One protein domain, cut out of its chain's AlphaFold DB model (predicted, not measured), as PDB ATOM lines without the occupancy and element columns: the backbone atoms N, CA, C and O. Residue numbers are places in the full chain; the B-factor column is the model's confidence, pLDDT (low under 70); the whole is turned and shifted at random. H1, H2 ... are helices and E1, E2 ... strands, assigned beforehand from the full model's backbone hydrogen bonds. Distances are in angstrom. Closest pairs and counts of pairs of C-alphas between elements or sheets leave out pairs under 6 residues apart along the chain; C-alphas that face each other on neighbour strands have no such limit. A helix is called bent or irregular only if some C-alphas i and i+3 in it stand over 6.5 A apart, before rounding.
ATOM      1  N   LEU A 209      -7.358 -34.842  26.960       90.25
ATOM      2  CA  LEU A 209      -8.094 -33.838  27.715       90.25
ATOM      3  C   LEU A 209      -7.381 -32.501  27.549       90.25
ATOM      4  O   LEU A 209      -6.326 -32.280  28.134       90.25
ATOM      5  N   GLN A 210      -7.978 -31.608  26.773       90.25
ATOM      6  CA  GLN A 210      -7.513 -30.236  26.623       90.25
ATOM      7  C   GLN A 210      -8.258 -29.327  27.586       90.25
ATOM      8  O   GLN A 210      -9.483 -29.419  27.712       90.25
ATOM      9  N   VAL A 211      -7.506 -28.471  28.270       90.12
ATOM     10  CA  VAL A 211      -8.027 -27.512  29.243       90.12
ATOM     11  C   VAL A 211      -7.661 -26.110  28.791       90.12
ATOM     12  O   VAL A 211      -6.488 -25.779  28.644       90.12
ATOM     13  N   GLU A 212      -8.681 -25.284  28.605       89.75
ATOM     14  CA  GLU A 212      -8.559 -23.882  28.219       89.75
ATOM     15  C   GLU A 212      -9.212 -22.999  29.274       89.75
ATOM     16  O   GLU A 212     -10.317 -23.287  29.754       89.75
ATOM     17  N   LEU A 213      -8.561 -21.887  29.604       88.69
ATOM     18  CA  LEU A 213      -9.162 -20.854  30.436       88.69
ATOM     19  C   LEU A 213     -10.122 -20.023  29.575       88.69
ATOM     20  O   LEU A 213      -9.751 -19.536  28.508       88.69
ATOM     21  N   GLN A 214     -11.373 -19.873  30.008       87.00
ATOM     22  CA  GLN A 214     -12.323 -19.012  29.309       87.00
ATOM     23  C   GLN A 214     -12.063 -17.547  29.681       87.00
ATOM     24  O   GLN A 214     -11.899 -17.244  30.868       87.00
ATOM     25  N   PRO A 215     -12.059 -16.625  28.700       76.25
ATOM     26  CA  PRO A 215     -11.985 -15.206  29.001       76.25
ATOM     27  C   PRO A 215     -13.207 -14.795  29.840       76.25
ATOM     28  O   PRO A 215     -14.296 -15.356  29.660       76.25
ATOM     29  N   PRO A 216     -13.057 -13.839  30.774       69.25
ATOM     30  CA  PRO A 216     -14.186 -13.329  31.539       69.25
ATOM     31  C   PRO A 216     -15.248 -12.790  30.576       69.25
ATOM     32  O   PRO A 216     -14.935 -12.068  29.634       69.25
ATOM     33  N   ALA A 217     -16.510 -13.146  30.812       61.78
ATOM     34  CA  ALA A 217     -17.624 -12.865  29.904       61.78
ATOM     35  C   ALA A 217     -17.953 -11.363  29.712       61.78
ATOM     36  O   ALA A 217     -18.854 -11.047  28.940       61.78
ATOM     37  N   GLN A 233     -12.588 -18.225  37.941       79.75
ATOM     38  CA  GLN A 233     -12.063 -18.690  36.661       79.75
ATOM     39  C   GLN A 233     -12.944 -19.823  36.123       79.75
ATOM     40  O   GLN A 233     -13.262 -20.782  36.839       79.75
ATOM     41  N   GLU A 234     -13.392 -19.657  34.884       89.12
ATOM     42  CA  GLU A 234     -14.183 -20.643  34.163       89.12
ATOM     43  C   GLU A 234     -13.284 -21.342  33.149       89.12
ATOM     44  O   GLU A 234     -12.472 -20.711  32.478       89.12
ATOM     45  N   TYR A 235     -13.425 -22.656  33.056       91.31
ATOM     46  CA  TYR A 235     -12.611 -23.520  32.221       91.31
ATOM     47  C   TYR A 235     -13.487 -24.195  31.179       91.31
ATOM     48  O   TYR A 235     -14.612 -24.624  31.461       91.31
ATOM     49  N   SER A 236     -12.940 -24.317  29.977       91.62
ATOM     50  CA  SER A 236     -13.461 -25.126  28.886       91.62
ATOM     51  C   SER A 236     -12.604 -26.376  28.782       91.62
ATOM     52  O   SER A 236     -11.392 -26.293  28.603       91.62
ATOM     53  N   LEU A 237     -13.231 -27.537  28.938       92.88
ATOM     54  CA  LEU A 237     -12.567 -28.823  28.838       92.88
ATOM     55  C   LEU A 237     -13.092 -29.554  27.613       92.88
ATOM     56  O   LEU A 237     -14.306 -29.698  27.427       92.88
ATOM     57  N   MET A 238     -12.165 -30.054  26.806       91.69
ATOM     58  CA  MET A 238     -12.456 -30.873  25.642       91.69
ATOM     59  C   MET A 238     -11.824 -32.247  25.822       91.69
ATOM     60  O   MET A 238     -10.613 -32.358  25.982       91.69
ATOM     61  N   ILE A 239     -12.645 -33.295  25.787       92.25
ATOM     62  CA  ILE A 239     -12.185 -34.686  25.826       92.25
ATOM     63  C   ILE A 239     -12.355 -35.278  24.432       92.25
ATOM     64  O   ILE A 239     -13.447 -35.208  23.864       92.25
ATOM     65  N   PHE A 240     -11.292 -35.849  23.880       88.56
ATOM     66  CA  PHE A 240     -11.260 -36.354  22.508       88.56
ATOM     67  C   PHE A 240     -10.248 -37.488  22.347       88.56
ATOM     68  O   PHE A 240      -9.584 -37.864  23.308       88.56
ATOM     69  N   GLY A 241     -10.184 -38.082  21.153       81.56
ATOM     70  CA  GLY A 241      -9.331 -39.236  20.872       81.56
ATOM     71  C   GLY A 241      -9.818 -40.540  21.528       81.56
ATOM     72  O   GLY A 241      -9.949 -40.665  22.738       81.56
ATOM     73  N   ASN A 242     -10.162 -41.543  20.715       79.12
ATOM     74  CA  ASN A 242     -10.607 -42.875  21.167       79.12
ATOM     75  C   ASN A 242     -11.723 -42.899  22.249       79.12
ATOM     76  O   ASN A 242     -11.897 -43.886  22.958       79.12
ATOM     77  N   ILE A 243     -12.521 -41.831  22.358       87.50
ATOM     78  CA  ILE A 243     -13.582 -41.715  23.371       87.50
ATOM     79  C   ILE A 243     -14.947 -42.257  22.925       87.50
ATOM     80  O   ILE A 243     -15.884 -42.313  23.722       87.50
ATOM     81  N   TYR A 244     -15.097 -42.649  21.655       85.81
ATOM     82  CA  TYR A 244     -16.398 -43.061  21.112       85.81
ATOM     83  C   TYR A 244     -16.940 -44.337  21.774       85.81
ATOM     84  O   TYR A 244     -18.143 -44.459  21.992       85.81
ATOM     85  N   SER A 245     -16.062 -45.261  22.173       82.44
ATOM     86  CA  SER A 245     -16.436 -46.471  22.920       82.44
ATOM     87  C   SER A 245     -17.078 -46.163  24.281       82.44
ATOM     88  O   SER A 245     -17.842 -46.973  24.799       82.44
ATOM     89  N   PHE A 246     -16.833 -44.977  24.842       88.31
ATOM     90  CA  PHE A 246     -17.410 -44.518  26.108       88.31
ATOM     91  C   PHE A 246     -18.697 -43.704  25.913       88.31
ATOM     92  O   PHE A 246     -19.205 -43.126  26.876       88.31
ATOM     93  N   ARG A 247     -19.238 -43.628  24.686       91.12
ATOM     94  CA  ARG A 247     -20.378 -42.766  24.341       91.12
ATOM     95  C   ARG A 247     -21.539 -42.902  25.323       91.12
ATOM     96  O   ARG A 247     -21.984 -41.893  25.854       91.12
ATOM     97  N   GLU A 248     -21.978 -44.127  25.593       91.25
ATOM     98  CA  GLU A 248     -23.115 -44.396  26.481       91.25
ATOM     99  C   GLU A 248     -22.864 -43.936  27.921       91.25
ATOM    100  O   GLU A 248     -23.772 -43.426  28.571       91.25
ATOM    101  N   LEU A 249     -21.627 -44.064  28.416       93.19
ATOM    102  CA  LEU A 249     -21.254 -43.627  29.765       93.19
ATOM    103  C   LEU A 249     -21.241 -42.098  29.866       93.19
ATOM    104  O   LEU A 249     -21.696 -41.535  30.858       93.19
ATOM    105  N   PHE A 250     -20.769 -41.419  28.821       95.00
ATOM    106  CA  PHE A 250     -20.849 -39.963  28.722       95.00
ATOM    107  C   PHE A 250     -22.295 -39.466  28.618       95.00
ATOM    108  O   PHE A 250     -22.652 -38.490  29.280       95.00
ATOM    109  N   ASP A 251     -23.124 -40.140  27.818       92.38
ATOM    110  CA  ASP A 251     -24.536 -39.792  27.652       92.38
ATOM    111  C   ASP A 251     -25.285 -39.992  28.990       92.38
ATOM    112  O   ASP A 251     -26.021 -39.103  29.417       92.38
ATOM    113  N   ALA A 252     -25.006 -41.077  29.726       93.12
ATOM    114  CA  ALA A 252     -25.536 -41.317  31.075       93.12
ATOM    115  C   ALA A 252     -25.072 -40.274  32.112       93.12
ATOM    116  O   ALA A 252     -25.808 -39.945  33.041       93.12
ATOM    117  N   ALA A 253     -23.870 -39.717  31.940       92.56
ATOM    118  CA  ALA A 253     -23.343 -38.625  32.758       92.56
ATOM    119  C   ALA A 253     -23.832 -37.226  32.318       92.56
ATOM    120  O   ALA A 253     -23.382 -36.217  32.870       92.56
ATOM    121  N   ASN A 254     -24.748 -37.146  31.342       91.69
ATOM    122  CA  ASN A 254     -25.267 -35.906  30.756       91.69
ATOM    123  C   ASN A 254     -24.159 -34.982  30.217       91.69
ATOM    124  O   ASN A 254     -24.172 -33.768  30.443       91.69
ATOM    125  N   ILE A 255     -23.172 -35.557  29.527       91.25
ATOM    126  CA  ILE A 255     -22.075 -34.813  28.899       91.25
ATOM    127  C   ILE A 255     -22.298 -34.803  27.391       91.25
ATOM    128  O   ILE A 255     -22.244 -35.837  26.720       91.25
ATOM    129  N   GLN A 256     -22.558 -33.614  26.852       86.69
ATOM    130  CA  GLN A 256     -22.899 -33.451  25.446       86.69
ATOM    131  C   GLN A 256     -21.733 -33.836  24.532       86.69
ATOM    132  O   GLN A 256     -20.561 -33.581  24.815       86.69
ATOM    133  N   GLY A 257     -22.078 -34.497  23.428       89.44
ATOM    134  CA  GLY A 257     -21.146 -34.829  22.356       89.44
ATOM    135  C   GLY A 257     -21.233 -33.829  21.228       89.44
ATOM    136  O   GLY A 257     -22.309 -33.321  20.924       89.44
ATOM    137  N   GLY A 258     -20.096 -33.594  20.593       88.25
ATOM    138  CA  GLY A 258     -19.987 -32.763  19.411       88.25
ATOM    139  C   GLY A 258     -18.972 -33.332  18.434       88.25
ATOM    140  O   GLY A 258     -18.349 -34.371  18.667       88.25
ATOM    141  N   THR A 259     -18.808 -32.621  17.328       86.44
ATOM    142  CA  THR A 259     -17.755 -32.885  16.354       86.44
ATOM    143  C   THR A 259     -17.040 -31.585  16.034       86.44
ATOM    144  O   THR A 259     -17.699 -30.613  15.663       86.44
ATOM    145  N   VAL A 260     -15.716 -31.568  16.143       82.19
ATOM    146  CA  VAL A 260     -14.867 -30.441  15.720       82.19
ATOM    147  C   VAL A 260     -14.027 -30.856  14.523       82.19
ATOM    148  O   VAL A 260     -13.676 -32.023  14.378       82.19
ATOM    149  N   LYS A 261     -13.725 -29.920  13.622       76.25
ATOM    150  CA  LYS A 261     -12.778 -30.190  12.537       76.25
ATOM    151  C   LYS A 261     -11.376 -30.244  13.127       76.25
ATOM    152  O   LYS A 261     -10.998 -29.320  13.842       76.25
ATOM    153  N   ALA A 262     -10.635 -31.307  12.835       67.06
ATOM    154  CA  ALA A 262      -9.244 -31.371  13.249       67.06
ATOM    155  C   ALA A 262      -8.439 -30.270  12.528       67.06
ATOM    156  O   ALA A 262      -8.711 -30.005  11.347       67.06
ATOM    157  N   PRO A 263      -7.460 -29.639  13.203       57.12
ATOM    158  CA  PRO A 263      -6.498 -28.769  12.538       57.12
ATOM    159  C   PRO A 263      -5.852 -29.565  11.398       57.12
ATOM    160  O   PRO A 263      -5.454 -30.712  11.588       57.12
ATOM    161  N   ASP A 264      -5.845 -29.009  10.190       61.09
ATOM    162  CA  ASP A 264      -5.197 -29.600   9.009       61.09
ATOM    163  C   ASP A 264      -5.789 -30.917   8.468       61.09
ATOM    164  O   ASP A 264      -5.177 -31.594   7.636       61.09
ATOM    165  N   SER A 265      -7.020 -31.275   8.855       64.94
ATOM    166  CA  SER A 265      -7.727 -32.416   8.268       64.94
ATOM    167  C   SER A 265      -9.161 -32.087   7.873       64.94
ATOM    168  O   SER A 265      -9.903 -31.434   8.601       64.94
ATOM    169  N   GLU A 266      -9.620 -32.649   6.750       69.44
ATOM    170  CA  GLU A 266     -11.055 -32.679   6.432       69.44
ATOM    171  C   GLU A 266     -11.849 -33.600   7.375       69.44
ATOM    172  O   GLU A 266     -13.083 -33.616   7.359       69.44
ATOM    173  N   LYS A 267     -11.158 -34.379   8.216       76.62
ATOM    174  CA  LYS A 267     -11.788 -35.275   9.180       76.62
ATOM    175  C   LYS A 267     -12.327 -34.493  10.373       76.62
ATOM    176  O   LYS A 267     -11.643 -33.672  10.978       76.62
ATOM    177  N   SER A 268     -13.571 -34.798  10.722       79.69
ATOM    178  CA  SER A 268     -14.174 -34.346  11.972       79.69
ATOM    179  C   SER A 268     -13.804 -35.308  13.096       79.69
ATOM    180  O   SER A 268     -13.864 -36.527  12.926       79.69
ATOM    181  N   GLU A 269     -13.432 -34.757  14.239       82.19
ATOM    182  CA  GLU A 269     -13.125 -35.476  15.460       82.19
ATOM    183  C   GLU A 269     -14.318 -35.429  16.411       82.19
ATOM    184  O   GLU A 269     -14.936 -34.385  16.612       82.19
ATOM    185  N   TYR A 270     -14.653 -36.587  16.975       87.19
ATOM    186  CA  TYR A 270     -15.695 -36.707  17.981       87.19
ATOM    187  C   TYR A 270     -15.169 -36.259  19.341       87.19
ATOM    188  O   TYR A 270     -14.151 -36.777  19.806       87.19
ATOM    189  N   VAL A 271     -15.882 -35.331  19.978       92.31
ATOM    190  CA  VAL A 271     -15.447 -34.688  21.222       92.31
ATOM    191  C   VAL A 271     -16.562 -34.623  22.254       92.31
ATOM    192  O   VAL A 271     -17.752 -34.618  21.924       92.31
ATOM    193  N   ARG A 272     -16.171 -34.529  23.522       93.69
ATOM    194  CA  ARG A 272     -17.039 -34.146  24.637       93.69
ATOM    195  C   ARG A 272     -16.582 -32.805  25.171       93.69
ATOM    196  O   ARG A 272     -15.395 -32.618  25.418       93.69
ATOM    197  N   HIS A 273     -17.528 -31.894  25.353       91.19
ATOM    198  CA  HIS A 273     -17.253 -30.556  25.864       91.19
ATOM    199  C   HIS A 273     -17.871 -30.381  27.246       91.19
ATOM    200  O   HIS A 273     -19.002 -30.809  27.491       91.19
ATOM    201  N   LEU A 274     -17.120 -29.770  28.154       91.31
ATOM    202  CA  LEU A 274     -17.567 -29.463  29.502       91.31
ATOM    203  C   LEU A 274     -17.093 -28.061  29.884       91.31
ATOM    204  O   LEU A 274     -15.920 -27.735  29.732       91.31
ATOM    205  N   LYS A 275     -18.000 -27.255  30.437       90.44
ATOM    206  CA  LYS A 275     -17.659 -25.994  31.102       90.44
ATOM    207  C   LYS A 275     -17.751 -26.170  32.606       90.44
ATOM    208  O   LYS A 275     -18.702 -26.789  33.091       90.44
ATOM    209  N   LEU A 276     -16.778 -25.644  33.339       89.50
ATOM    210  CA  LEU A 276     -16.761 -25.733  34.796       89.50
ATOM    211  C   LEU A 276     -15.995 -24.589  35.444       89.50
ATOM    212  O   LEU A 276     -15.196 -23.913  34.811       89.50
ATOM    213  N   LYS A 277     -16.224 -24.410  36.742       85.94
ATOM    214  CA  LYS A 277     -15.463 -23.488  37.593       85.94
ATOM    215  C   LYS A 277     -14.580 -24.309  38.522       85.94
ATOM    216  O   LYS A 277     -14.991 -25.398  38.910       85.94
ATOM    217  N   CYS A 278     -13.411 -23.807  38.916       81.31
ATOM    218  CA  CYS A 278     -12.558 -24.510  39.885       81.31
ATOM    219  C   CYS A 278     -13.187 -24.463  41.295       81.31
ATOM    220  O   CYS A 278     -12.893 -23.597  42.115       81.31
ATOM    221  N   SER A 279     -14.150 -25.351  41.542       86.81
ATOM    222  CA  SER A 279     -14.838 -25.551  42.819       86.81
ATOM    223  C   SER A 279     -14.968 -27.041  43.119       86.81
ATOM    224  O   SER A 279     -14.947 -27.855  42.198       86.81
ATOM    225  N   GLU A 280     -15.170 -27.386  44.388       87.69
ATOM    226  CA  GLU A 280     -15.234 -28.776  44.865       87.69
ATOM    227  C   GLU A 280     -16.264 -29.635  44.110       87.69
ATOM    228  O   GLU A 280     -15.942 -30.725  43.645       87.69
ATOM    229  N   ASP A 281     -17.471 -29.114  43.867       88.94
ATOM    230  CA  ASP A 281     -18.497 -29.835  43.095       88.94
ATOM    231  C   ASP A 281     -18.038 -30.181  41.666       88.94
ATOM    232  O   ASP A 281     -18.346 -31.250  41.129       88.94
ATOM    233  N   HIS A 282     -17.286 -29.281  41.029       88.94
ATOM    234  CA  HIS A 282     -16.814 -29.464  39.660       88.94
ATOM    235  C   HIS A 282     -15.606 -30.394  39.592       88.94
ATOM    236  O   HIS A 282     -15.551 -31.237  38.696       88.94
ATOM    237  N   THR A 283     -14.666 -30.291  40.533       90.94
ATOM    238  CA  THR A 283     -13.544 -31.234  40.618       90.94
ATOM    239  C   THR A 283     -14.047 -32.636  40.965       90.94
ATOM    240  O   THR A 283     -13.616 -33.608  40.349       90.94
ATOM    241  N   GLN A 284     -15.066 -32.765  41.822       92.38
ATOM    242  CA  GLN A 284     -15.728 -34.047  42.069       92.38
ATOM    243  C   GLN A 284     -16.433 -34.587  40.814       92.38
ATOM    244  O   GLN A 284     -16.358 -35.785  40.527       92.38
ATOM    245  N   ARG A 285     -17.078 -33.724  40.016       92.62
ATOM    246  CA  ARG A 285     -17.649 -34.123  38.719       92.62
ATOM    247  C   ARG A 285     -16.571 -34.618  37.753       92.62
ATOM    248  O   ARG A 285     -16.775 -35.650  37.119       92.62
ATOM    249  N   LEU A 286     -15.431 -33.932  37.656       93.06
ATOM    250  CA  LEU A 286     -14.300 -34.375  36.833       93.06
ATOM    251  C   LEU A 286     -13.729 -35.702  37.309       93.06
ATOM    252  O   LEU A 286     -13.496 -36.590  36.492       93.06
ATOM    253  N   LYS A 287     -13.579 -35.880  38.621       94.06
ATOM    254  CA  LYS A 287     -13.147 -37.149  39.202       94.06
ATOM    255  C   LYS A 287     -14.091 -38.284  38.808       94.06
ATOM    256  O   LYS A 287     -13.634 -39.329  38.358       94.06
ATOM    257  N   ASN A 288     -15.404 -38.056  38.871       93.62
ATOM    258  CA  ASN A 288     -16.392 -39.036  38.417       93.62
ATOM    259  C   ASN A 288     -16.260 -39.335  36.914       93.62
ATOM    260  O   ASN A 288     -16.411 -40.484  36.509       93.62
ATOM    261  N   ILE A 289     -15.944 -38.340  36.080       94.44
ATOM    262  CA  ILE A 289     -15.685 -38.567  34.650       94.44
ATOM    263  C   ILE A 289     -14.454 -39.457  34.466       94.44
ATOM    264  O   ILE A 289     -14.535 -40.467  33.773       94.44
ATOM    265  N   LEU A 290     -13.339 -39.137  35.118       92.50
ATOM    266  CA  LEU A 290     -12.099 -39.908  35.016       92.50
ATOM    267  C   LEU A 290     -12.277 -41.349  35.526       92.50
ATOM    268  O   LEU A 290     -11.850 -42.305  34.879       92.50
ATOM    269  N   GLU A 291     -12.952 -41.527  36.662       91.25
ATOM    270  CA  GLU A 291     -13.062 -42.827  37.324       91.25
ATOM    271  C   GLU A 291     -14.215 -43.697  36.815       91.25
ATOM    272  O   GLU A 291     -14.043 -44.909  36.709       91.25
ATOM    273  N   GLN A 292     -15.378 -43.109  36.519       90.62
ATOM    274  CA  GLN A 292     -16.619 -43.844  36.228       90.62
ATOM    275  C   GLN A 292     -17.012 -43.790  34.752       90.62
ATOM    276  O   GLN A 292     -17.586 -44.745  34.237       90.62
ATOM    277  N   VAL A 293     -16.705 -42.692  34.054       92.44
ATOM    278  CA  VAL A 293     -17.020 -42.565  32.621       92.44
ATOM    279  C   VAL A 293     -15.880 -43.111  31.774       92.44
ATOM    280  O   VAL A 293     -16.102 -43.949  30.908       92.44
ATOM    281  N   LEU A 294     -14.654 -42.683  32.060       89.62
ATOM    282  CA  LEU A 294     -13.441 -43.145  31.393       89.62
ATOM    283  C   LEU A 294     -12.860 -44.401  32.048       89.62
ATOM    284  O   LEU A 294     -11.878 -44.948  31.555       89.62
ATOM    285  N   LEU A 295     -13.476 -44.904  33.124       88.00
ATOM    286  CA  LEU A 295     -13.119 -46.173  33.768       88.00
ATOM    287  C   LEU A 295     -11.643 -46.235  34.192       88.00
ATOM    288  O   LEU A 295     -10.998 -47.279  34.071       88.00
ATOM    289  N   LYS A 296     -11.099 -45.101  34.658       82.81
ATOM    290  CA  LYS A 296      -9.681 -44.925  35.021       82.81
ATOM    291  C   LYS A 296      -8.715 -45.180  33.861       82.81
ATOM    292  O   LYS A 296      -7.546 -45.480  34.086       82.81
ATOM    293  N   THR A 297      -9.201 -45.070  32.627       81.12
ATOM    294  CA  THR A 297      -8.359 -45.106  31.433       81.12
ATOM    295  C   THR A 297      -7.431 -43.891  31.461       81.12
ATOM    296  O   THR A 297      -7.903 -42.796  31.765       81.12
ATOM    297  N   PRO A 298      -6.133 -44.053  31.159       78.06
ATOM    298  CA  PRO A 298      -5.197 -42.942  31.079       78.06
ATOM    299  C   PRO A 298      -5.637 -41.861  30.101       78.06
ATOM    300  O   PRO A 298      -6.054 -42.155  28.980       78.06
ATOM    301  N   VAL A 299      -5.481 -40.618  30.537       83.50
ATOM    302  CA  VAL A 299      -5.843 -39.409  29.813       83.50
ATOM    303  C   VAL A 299      -4.618 -38.515  29.715       83.50
ATOM    304  O   VAL A 299      -3.993 -38.205  30.731       83.50
ATOM    305  N   TYR A 300      -4.297 -38.080  28.503       82.88
ATOM    306  CA  TYR A 300      -3.272 -37.073  28.268       82.88
ATOM    307  C   TYR A 300      -3.836 -35.675  28.460       82.88
ATOM    308  O   TYR A 300      -4.787 -35.287  27.788       82.88
ATOM    309  N   LEU A 301      -3.224 -34.918  29.357       85.38
ATOM    310  CA  LEU A 301      -3.553 -33.534  29.627       85.38
ATOM    311  C   LEU A 301      -2.791 -32.618  28.668       85.38
ATOM    312  O   LEU A 301      -1.558 -32.625  28.643       85.38
ATOM    313  N   ILE A 302      -3.545 -31.814  27.923       86.62
ATOM    314  CA  ILE A 302      -3.064 -30.699  27.112       86.62
ATOM    315  C   ILE A 302      -3.428 -29.421  27.870       86.62
ATOM    316  O   ILE A 302      -4.603 -29.062  27.984       86.62
ATOM    317  N   ASP A 303      -2.415 -28.767  28.435       86.94
ATOM    318  CA  ASP A 303      -2.570 -27.488  29.124       86.94
ATOM    319  C   ASP A 303      -2.512 -26.342  28.107       86.94
ATOM    320  O   ASP A 303      -1.466 -26.059  27.523       86.94
ATOM    321  N   SER A 304      -3.656 -25.697  27.889       86.31
ATOM    322  CA  SER A 304      -3.810 -24.510  27.042       86.31
ATOM    323  C   SER A 304      -4.290 -23.308  27.862       86.31
ATOM    324  O   SER A 304      -4.945 -22.410  27.338       86.31
ATOM    325  N   THR A 305      -4.007 -23.290  29.168       84.44
ATOM    326  CA  THR A 305      -4.419 -22.197  30.065       84.44
ATOM    327  C   THR A 305      -3.482 -20.990  30.019       84.44
ATOM    328  O   THR A 305      -3.844 -19.930  30.527       84.44
ATOM    329  N   GLU A 306      -2.269 -21.159  29.473       81.44
ATOM    330  CA  GLU A 306      -1.175 -20.168  29.466       81.44
ATOM    331  C   GLU A 306      -0.847 -19.585  30.860       81.44
ATOM    332  O   GLU A 306      -0.141 -18.582  30.985       81.44
ATOM    333  N   THR A 307      -1.335 -20.226  31.927       79.56
ATOM    334  CA  THR A 307      -1.264 -19.731  33.300       79.56
ATOM    335  C   THR A 307      -0.288 -20.595  34.098       79.56
ATOM    336  O   THR A 307      -0.552 -21.776  34.331       79.56
ATOM    337  N   PRO A 308       0.846 -20.038  34.559       76.88
ATOM    338  CA  PRO A 308       1.772 -20.776  35.405       76.88
ATOM    339  C   PRO A 308       1.088 -21.236  36.697       76.88
ATOM    340  O   PRO A 308       0.492 -20.422  37.401       76.88
ATOM    341  N   ALA A 309       1.232 -22.522  37.030       80.75
ATOM    342  CA  ALA A 309       0.668 -23.129  38.239       80.75
ATOM    343  C   ALA A 309      -0.860 -22.962  38.370       80.75
ATOM    344  O   ALA A 309      -1.370 -22.659  39.452       80.75
ATOM    345  N   ASP A 310      -1.595 -23.173  37.274       87.75
ATOM    346  CA  ASP A 310      -3.055 -23.180  37.306       87.75
ATOM    347  C   ASP A 310      -3.594 -24.224  38.323       87.75
ATOM    348  O   ASP A 310      -3.138 -25.379  38.331       87.75
ATOM    349  N   PRO A 311      -4.552 -23.853  39.202       88.25
ATOM    350  CA  PRO A 311      -5.066 -24.751  40.234       88.25
ATOM    351  C   PRO A 311      -5.764 -25.997  39.685       88.25
ATOM    352  O   PRO A 311      -5.650 -27.071  40.277       88.25
ATOM    353  N   LEU A 312      -6.491 -25.874  38.569       89.75
ATOM    354  CA  LEU A 312      -7.187 -27.002  37.960       89.75
ATOM    355  C   LEU A 312      -6.190 -27.949  37.291       89.75
ATOM    356  O   LEU A 312      -6.322 -29.162  37.445       89.75
ATOM    357  N   ILE A 313      -5.182 -27.413  36.597       90.00
ATOM    358  CA  ILE A 313      -4.097 -28.212  36.008       90.00
ATOM    359  C   ILE A 313      -3.341 -28.977  37.095       90.00
ATOM    360  O   ILE A 313      -3.143 -30.185  36.968       90.00
ATOM    361  N   SER A 314      -2.990 -28.303  38.191       89.94
ATOM    362  CA  SER A 314      -2.298 -28.924  39.329       89.94
ATOM    363  C   SER A 314      -3.133 -30.061  39.931       89.94
ATOM    364  O   SER A 314      -2.641 -31.174  40.093       89.94
ATOM    365  N   TRP A 315      -4.428 -29.825  40.166       92.06
ATOM    366  CA  TRP A 315      -5.348 -30.852  40.664       92.06
ATOM    367  C   TRP A 315      -5.521 -32.026  39.687       92.06
ATOM    368  O   TRP A 315      -5.611 -33.183  40.108       92.06
ATOM    369  N   LEU A 316      -5.569 -31.753  38.378       90.75
ATOM    370  CA  LEU A 316      -5.669 -32.782  37.344       90.75
ATOM    371  C   LEU A 316      -4.427 -33.675  37.332       90.75
ATOM    372  O   LEU A 316      -4.575 -34.888  37.254       90.75
ATOM    373  N   GLN A 317      -3.227 -33.109  37.471       88.06
ATOM    374  CA  GLN A 317      -1.967 -33.863  37.525       88.06
ATOM    375  C   GLN A 317      -1.848 -34.774  38.758       88.06
ATOM    376  O   GLN A 317      -1.112 -35.760  38.725       88.06
ATOM    377  N   GLU A 318      -2.580 -34.483  39.835       88.62
ATOM    378  CA  GLU A 318      -2.666 -35.356  41.013       88.62
ATOM    379  C   GLU A 318      -3.574 -36.578  40.785       88.62
ATOM    380  O   GLU A 318      -3.531 -37.538  41.562       88.62
ATOM    381  N   GLN A 319      -4.401 -36.581  39.732       88.62
ATOM    382  CA  GLN A 319      -5.315 -37.690  39.471       88.62
ATOM    383  C   GLN A 319      -4.560 -38.914  38.918       88.62
ATOM    384  O   GLN A 319      -3.803 -38.790  37.955       88.62
ATOM    385  N   PRO A 320      -4.812 -40.139  39.425       81.25
ATOM    386  CA  PRO A 320      -4.040 -41.331  39.042       81.25
ATOM    387  C   PRO A 320      -4.071 -41.698  37.549       81.25
ATOM    388  O   PRO A 320      -3.189 -42.405  37.059       81.25
ATOM    389  N   SER A 321      -5.117 -41.280  36.836       81.31
ATOM    390  CA  SER A 321      -5.320 -41.579  35.419       81.31
ATOM    391  C   SER A 321      -4.956 -40.418  34.494       81.31
ATOM    392  O   SER A 321      -5.217 -40.526  33.303       81.31
ATOM    393  N   VAL A 322      -4.402 -39.313  34.997       83.31
ATOM    394  CA  VAL A 322      -4.079 -38.136  34.181       83.31
ATOM    395  C   VAL A 322      -2.572 -37.968  34.085       83.31
ATOM    396  O   VAL A 322      -1.852 -38.082  35.073       83.31
ATOM    397  N   TYR A 323      -2.102 -37.693  32.874       78.00
ATOM    398  CA  TYR A 323      -0.686 -37.578  32.559       78.00
ATOM    399  C   TYR A 323      -0.476 -36.349  31.702       78.00
ATOM    400  O   TYR A 323      -1.174 -36.163  30.710       78.00
ATOM    401  N   LEU A 324       0.473 -35.498  32.075       73.06
ATOM    402  CA  LEU A 324       0.839 -34.375  31.225       73.06
ATOM    403  C   LEU A 324       1.440 -34.926  29.923       73.06
ATOM    404  O   LEU A 324       2.285 -35.819  29.979       73.06
ATOM    405  N   GLY A 325       0.992 -34.428  28.766       60.69
ATOM    406  CA  GLY A 325       1.676 -34.715  27.500       60.69
ATOM    407  C   GLY A 325       3.162 -34.355  27.600       60.69
ATOM    408  O   GLY A 325       3.517 -33.424  28.332       60.69
TER     409      GLY A 325
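Overview. This is residues 209 to 217 and 233 to 325 of the 329 residues of the protein "Hypothetical protein" of Symbiodinium sp. CCMP2456 (UniProt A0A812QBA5). One strongly twisted sheet of six strands makes a wall, with three helices set along it: H1 only grazes it beside E4 and E3, H3 packs on it beside E5, E6 and E1, and H2, beside E4, lies between these two helices, touching H1 and near H3. The hairpin E3 and E4 makes one end of the sheet, and the short E6 makes the opposite edge. The printed part has 102 residues, with three named helices and six named strands in the order E1 E2 H1 E3 E4 H2 E5 H3 E6. The mixed sheet runs E3 E4 E2 E1 E5 E6, and the class is mixed, helices and strands. The whole is compact, with a radius of gyration of the C-alphas of 13.3 A and spans of 34 by 31 by 27 A.

Along the chain. Find C-alpha 209 at (-8.094, -33.838, 27.715), where E1 begins; it runs to 213. After the cut come E2, residues 234 to 240, 19.8 A long, and H1, residues 244 to 252, which is irregular: C-alphas 245 and 248 are 7.8 A apart. E3 is residues 257 to 261. E4, residues 268 to 277, is the longest strand at 27.9 A. Look for C-alpha 280 at (-15.234, -28.776, 44.865), where H2 begins; it runs to 293, 18.5 A, neither bent nor irregular, but only just: C-alphas 290 and 293 are 6.1 A apart. E5 is residues 299 to 304, 15.3 A long, H3 residues 311 to 317, and E6 residues 322 to 324, ending at C-alpha 324 (0.839, -34.375, 31.225).

Arrangement. E1 is antiparallel to E2, with N 210 and O 238 at 2.9 A, and parallel to E5, with N 209 and O 300 at 2.7 A. E2 is antiparallel to E4, with N 235 and O 276 at 2.8 A. E3 is antiparallel to E4, with N 258 and O 271 at 2.9 A. E5 is parallel to E6, with N 301 and O 323 at 2.8 A; E5, H3, E6 form a strand-helix-strand unit, two parallel neighbour strands with a helix between them in the chain, with a right-handed crossover. E2, H1, E3 and E4, H2, E5 are split units, with other strands between theirs, also right-handed. H3 is on the sheet at a height of 6.6 A, H2 at 8.1 A, and H1 only grazes it with residues 244 to 251. H2 touches H1 with residues 289 to 293 alone, at a steep tilt of 48 degrees, opposite ways; the closest C-alphas are those of Leu 249 and Val 293, 5.2 A. H2 and H3 are near each other, with 6 pairs of C-alphas within 10 A. Every O i to N i+4 pair is within hydrogen-bond range in H2 and H3, but 3 of 5 in H1.

Size, cuts and confidence. The C-alphas of Glu 266 and Glu 280 are the two farthest apart, 38.9 A. Residues 218 to 232 are not printed; C-alphas 217 and 233 are 10.5 A apart across the cut. No link printed whole is long. The mean pLDDT of the printed part is 85.5, with residues 216 to 217, 262 to 266 and 325 under 70.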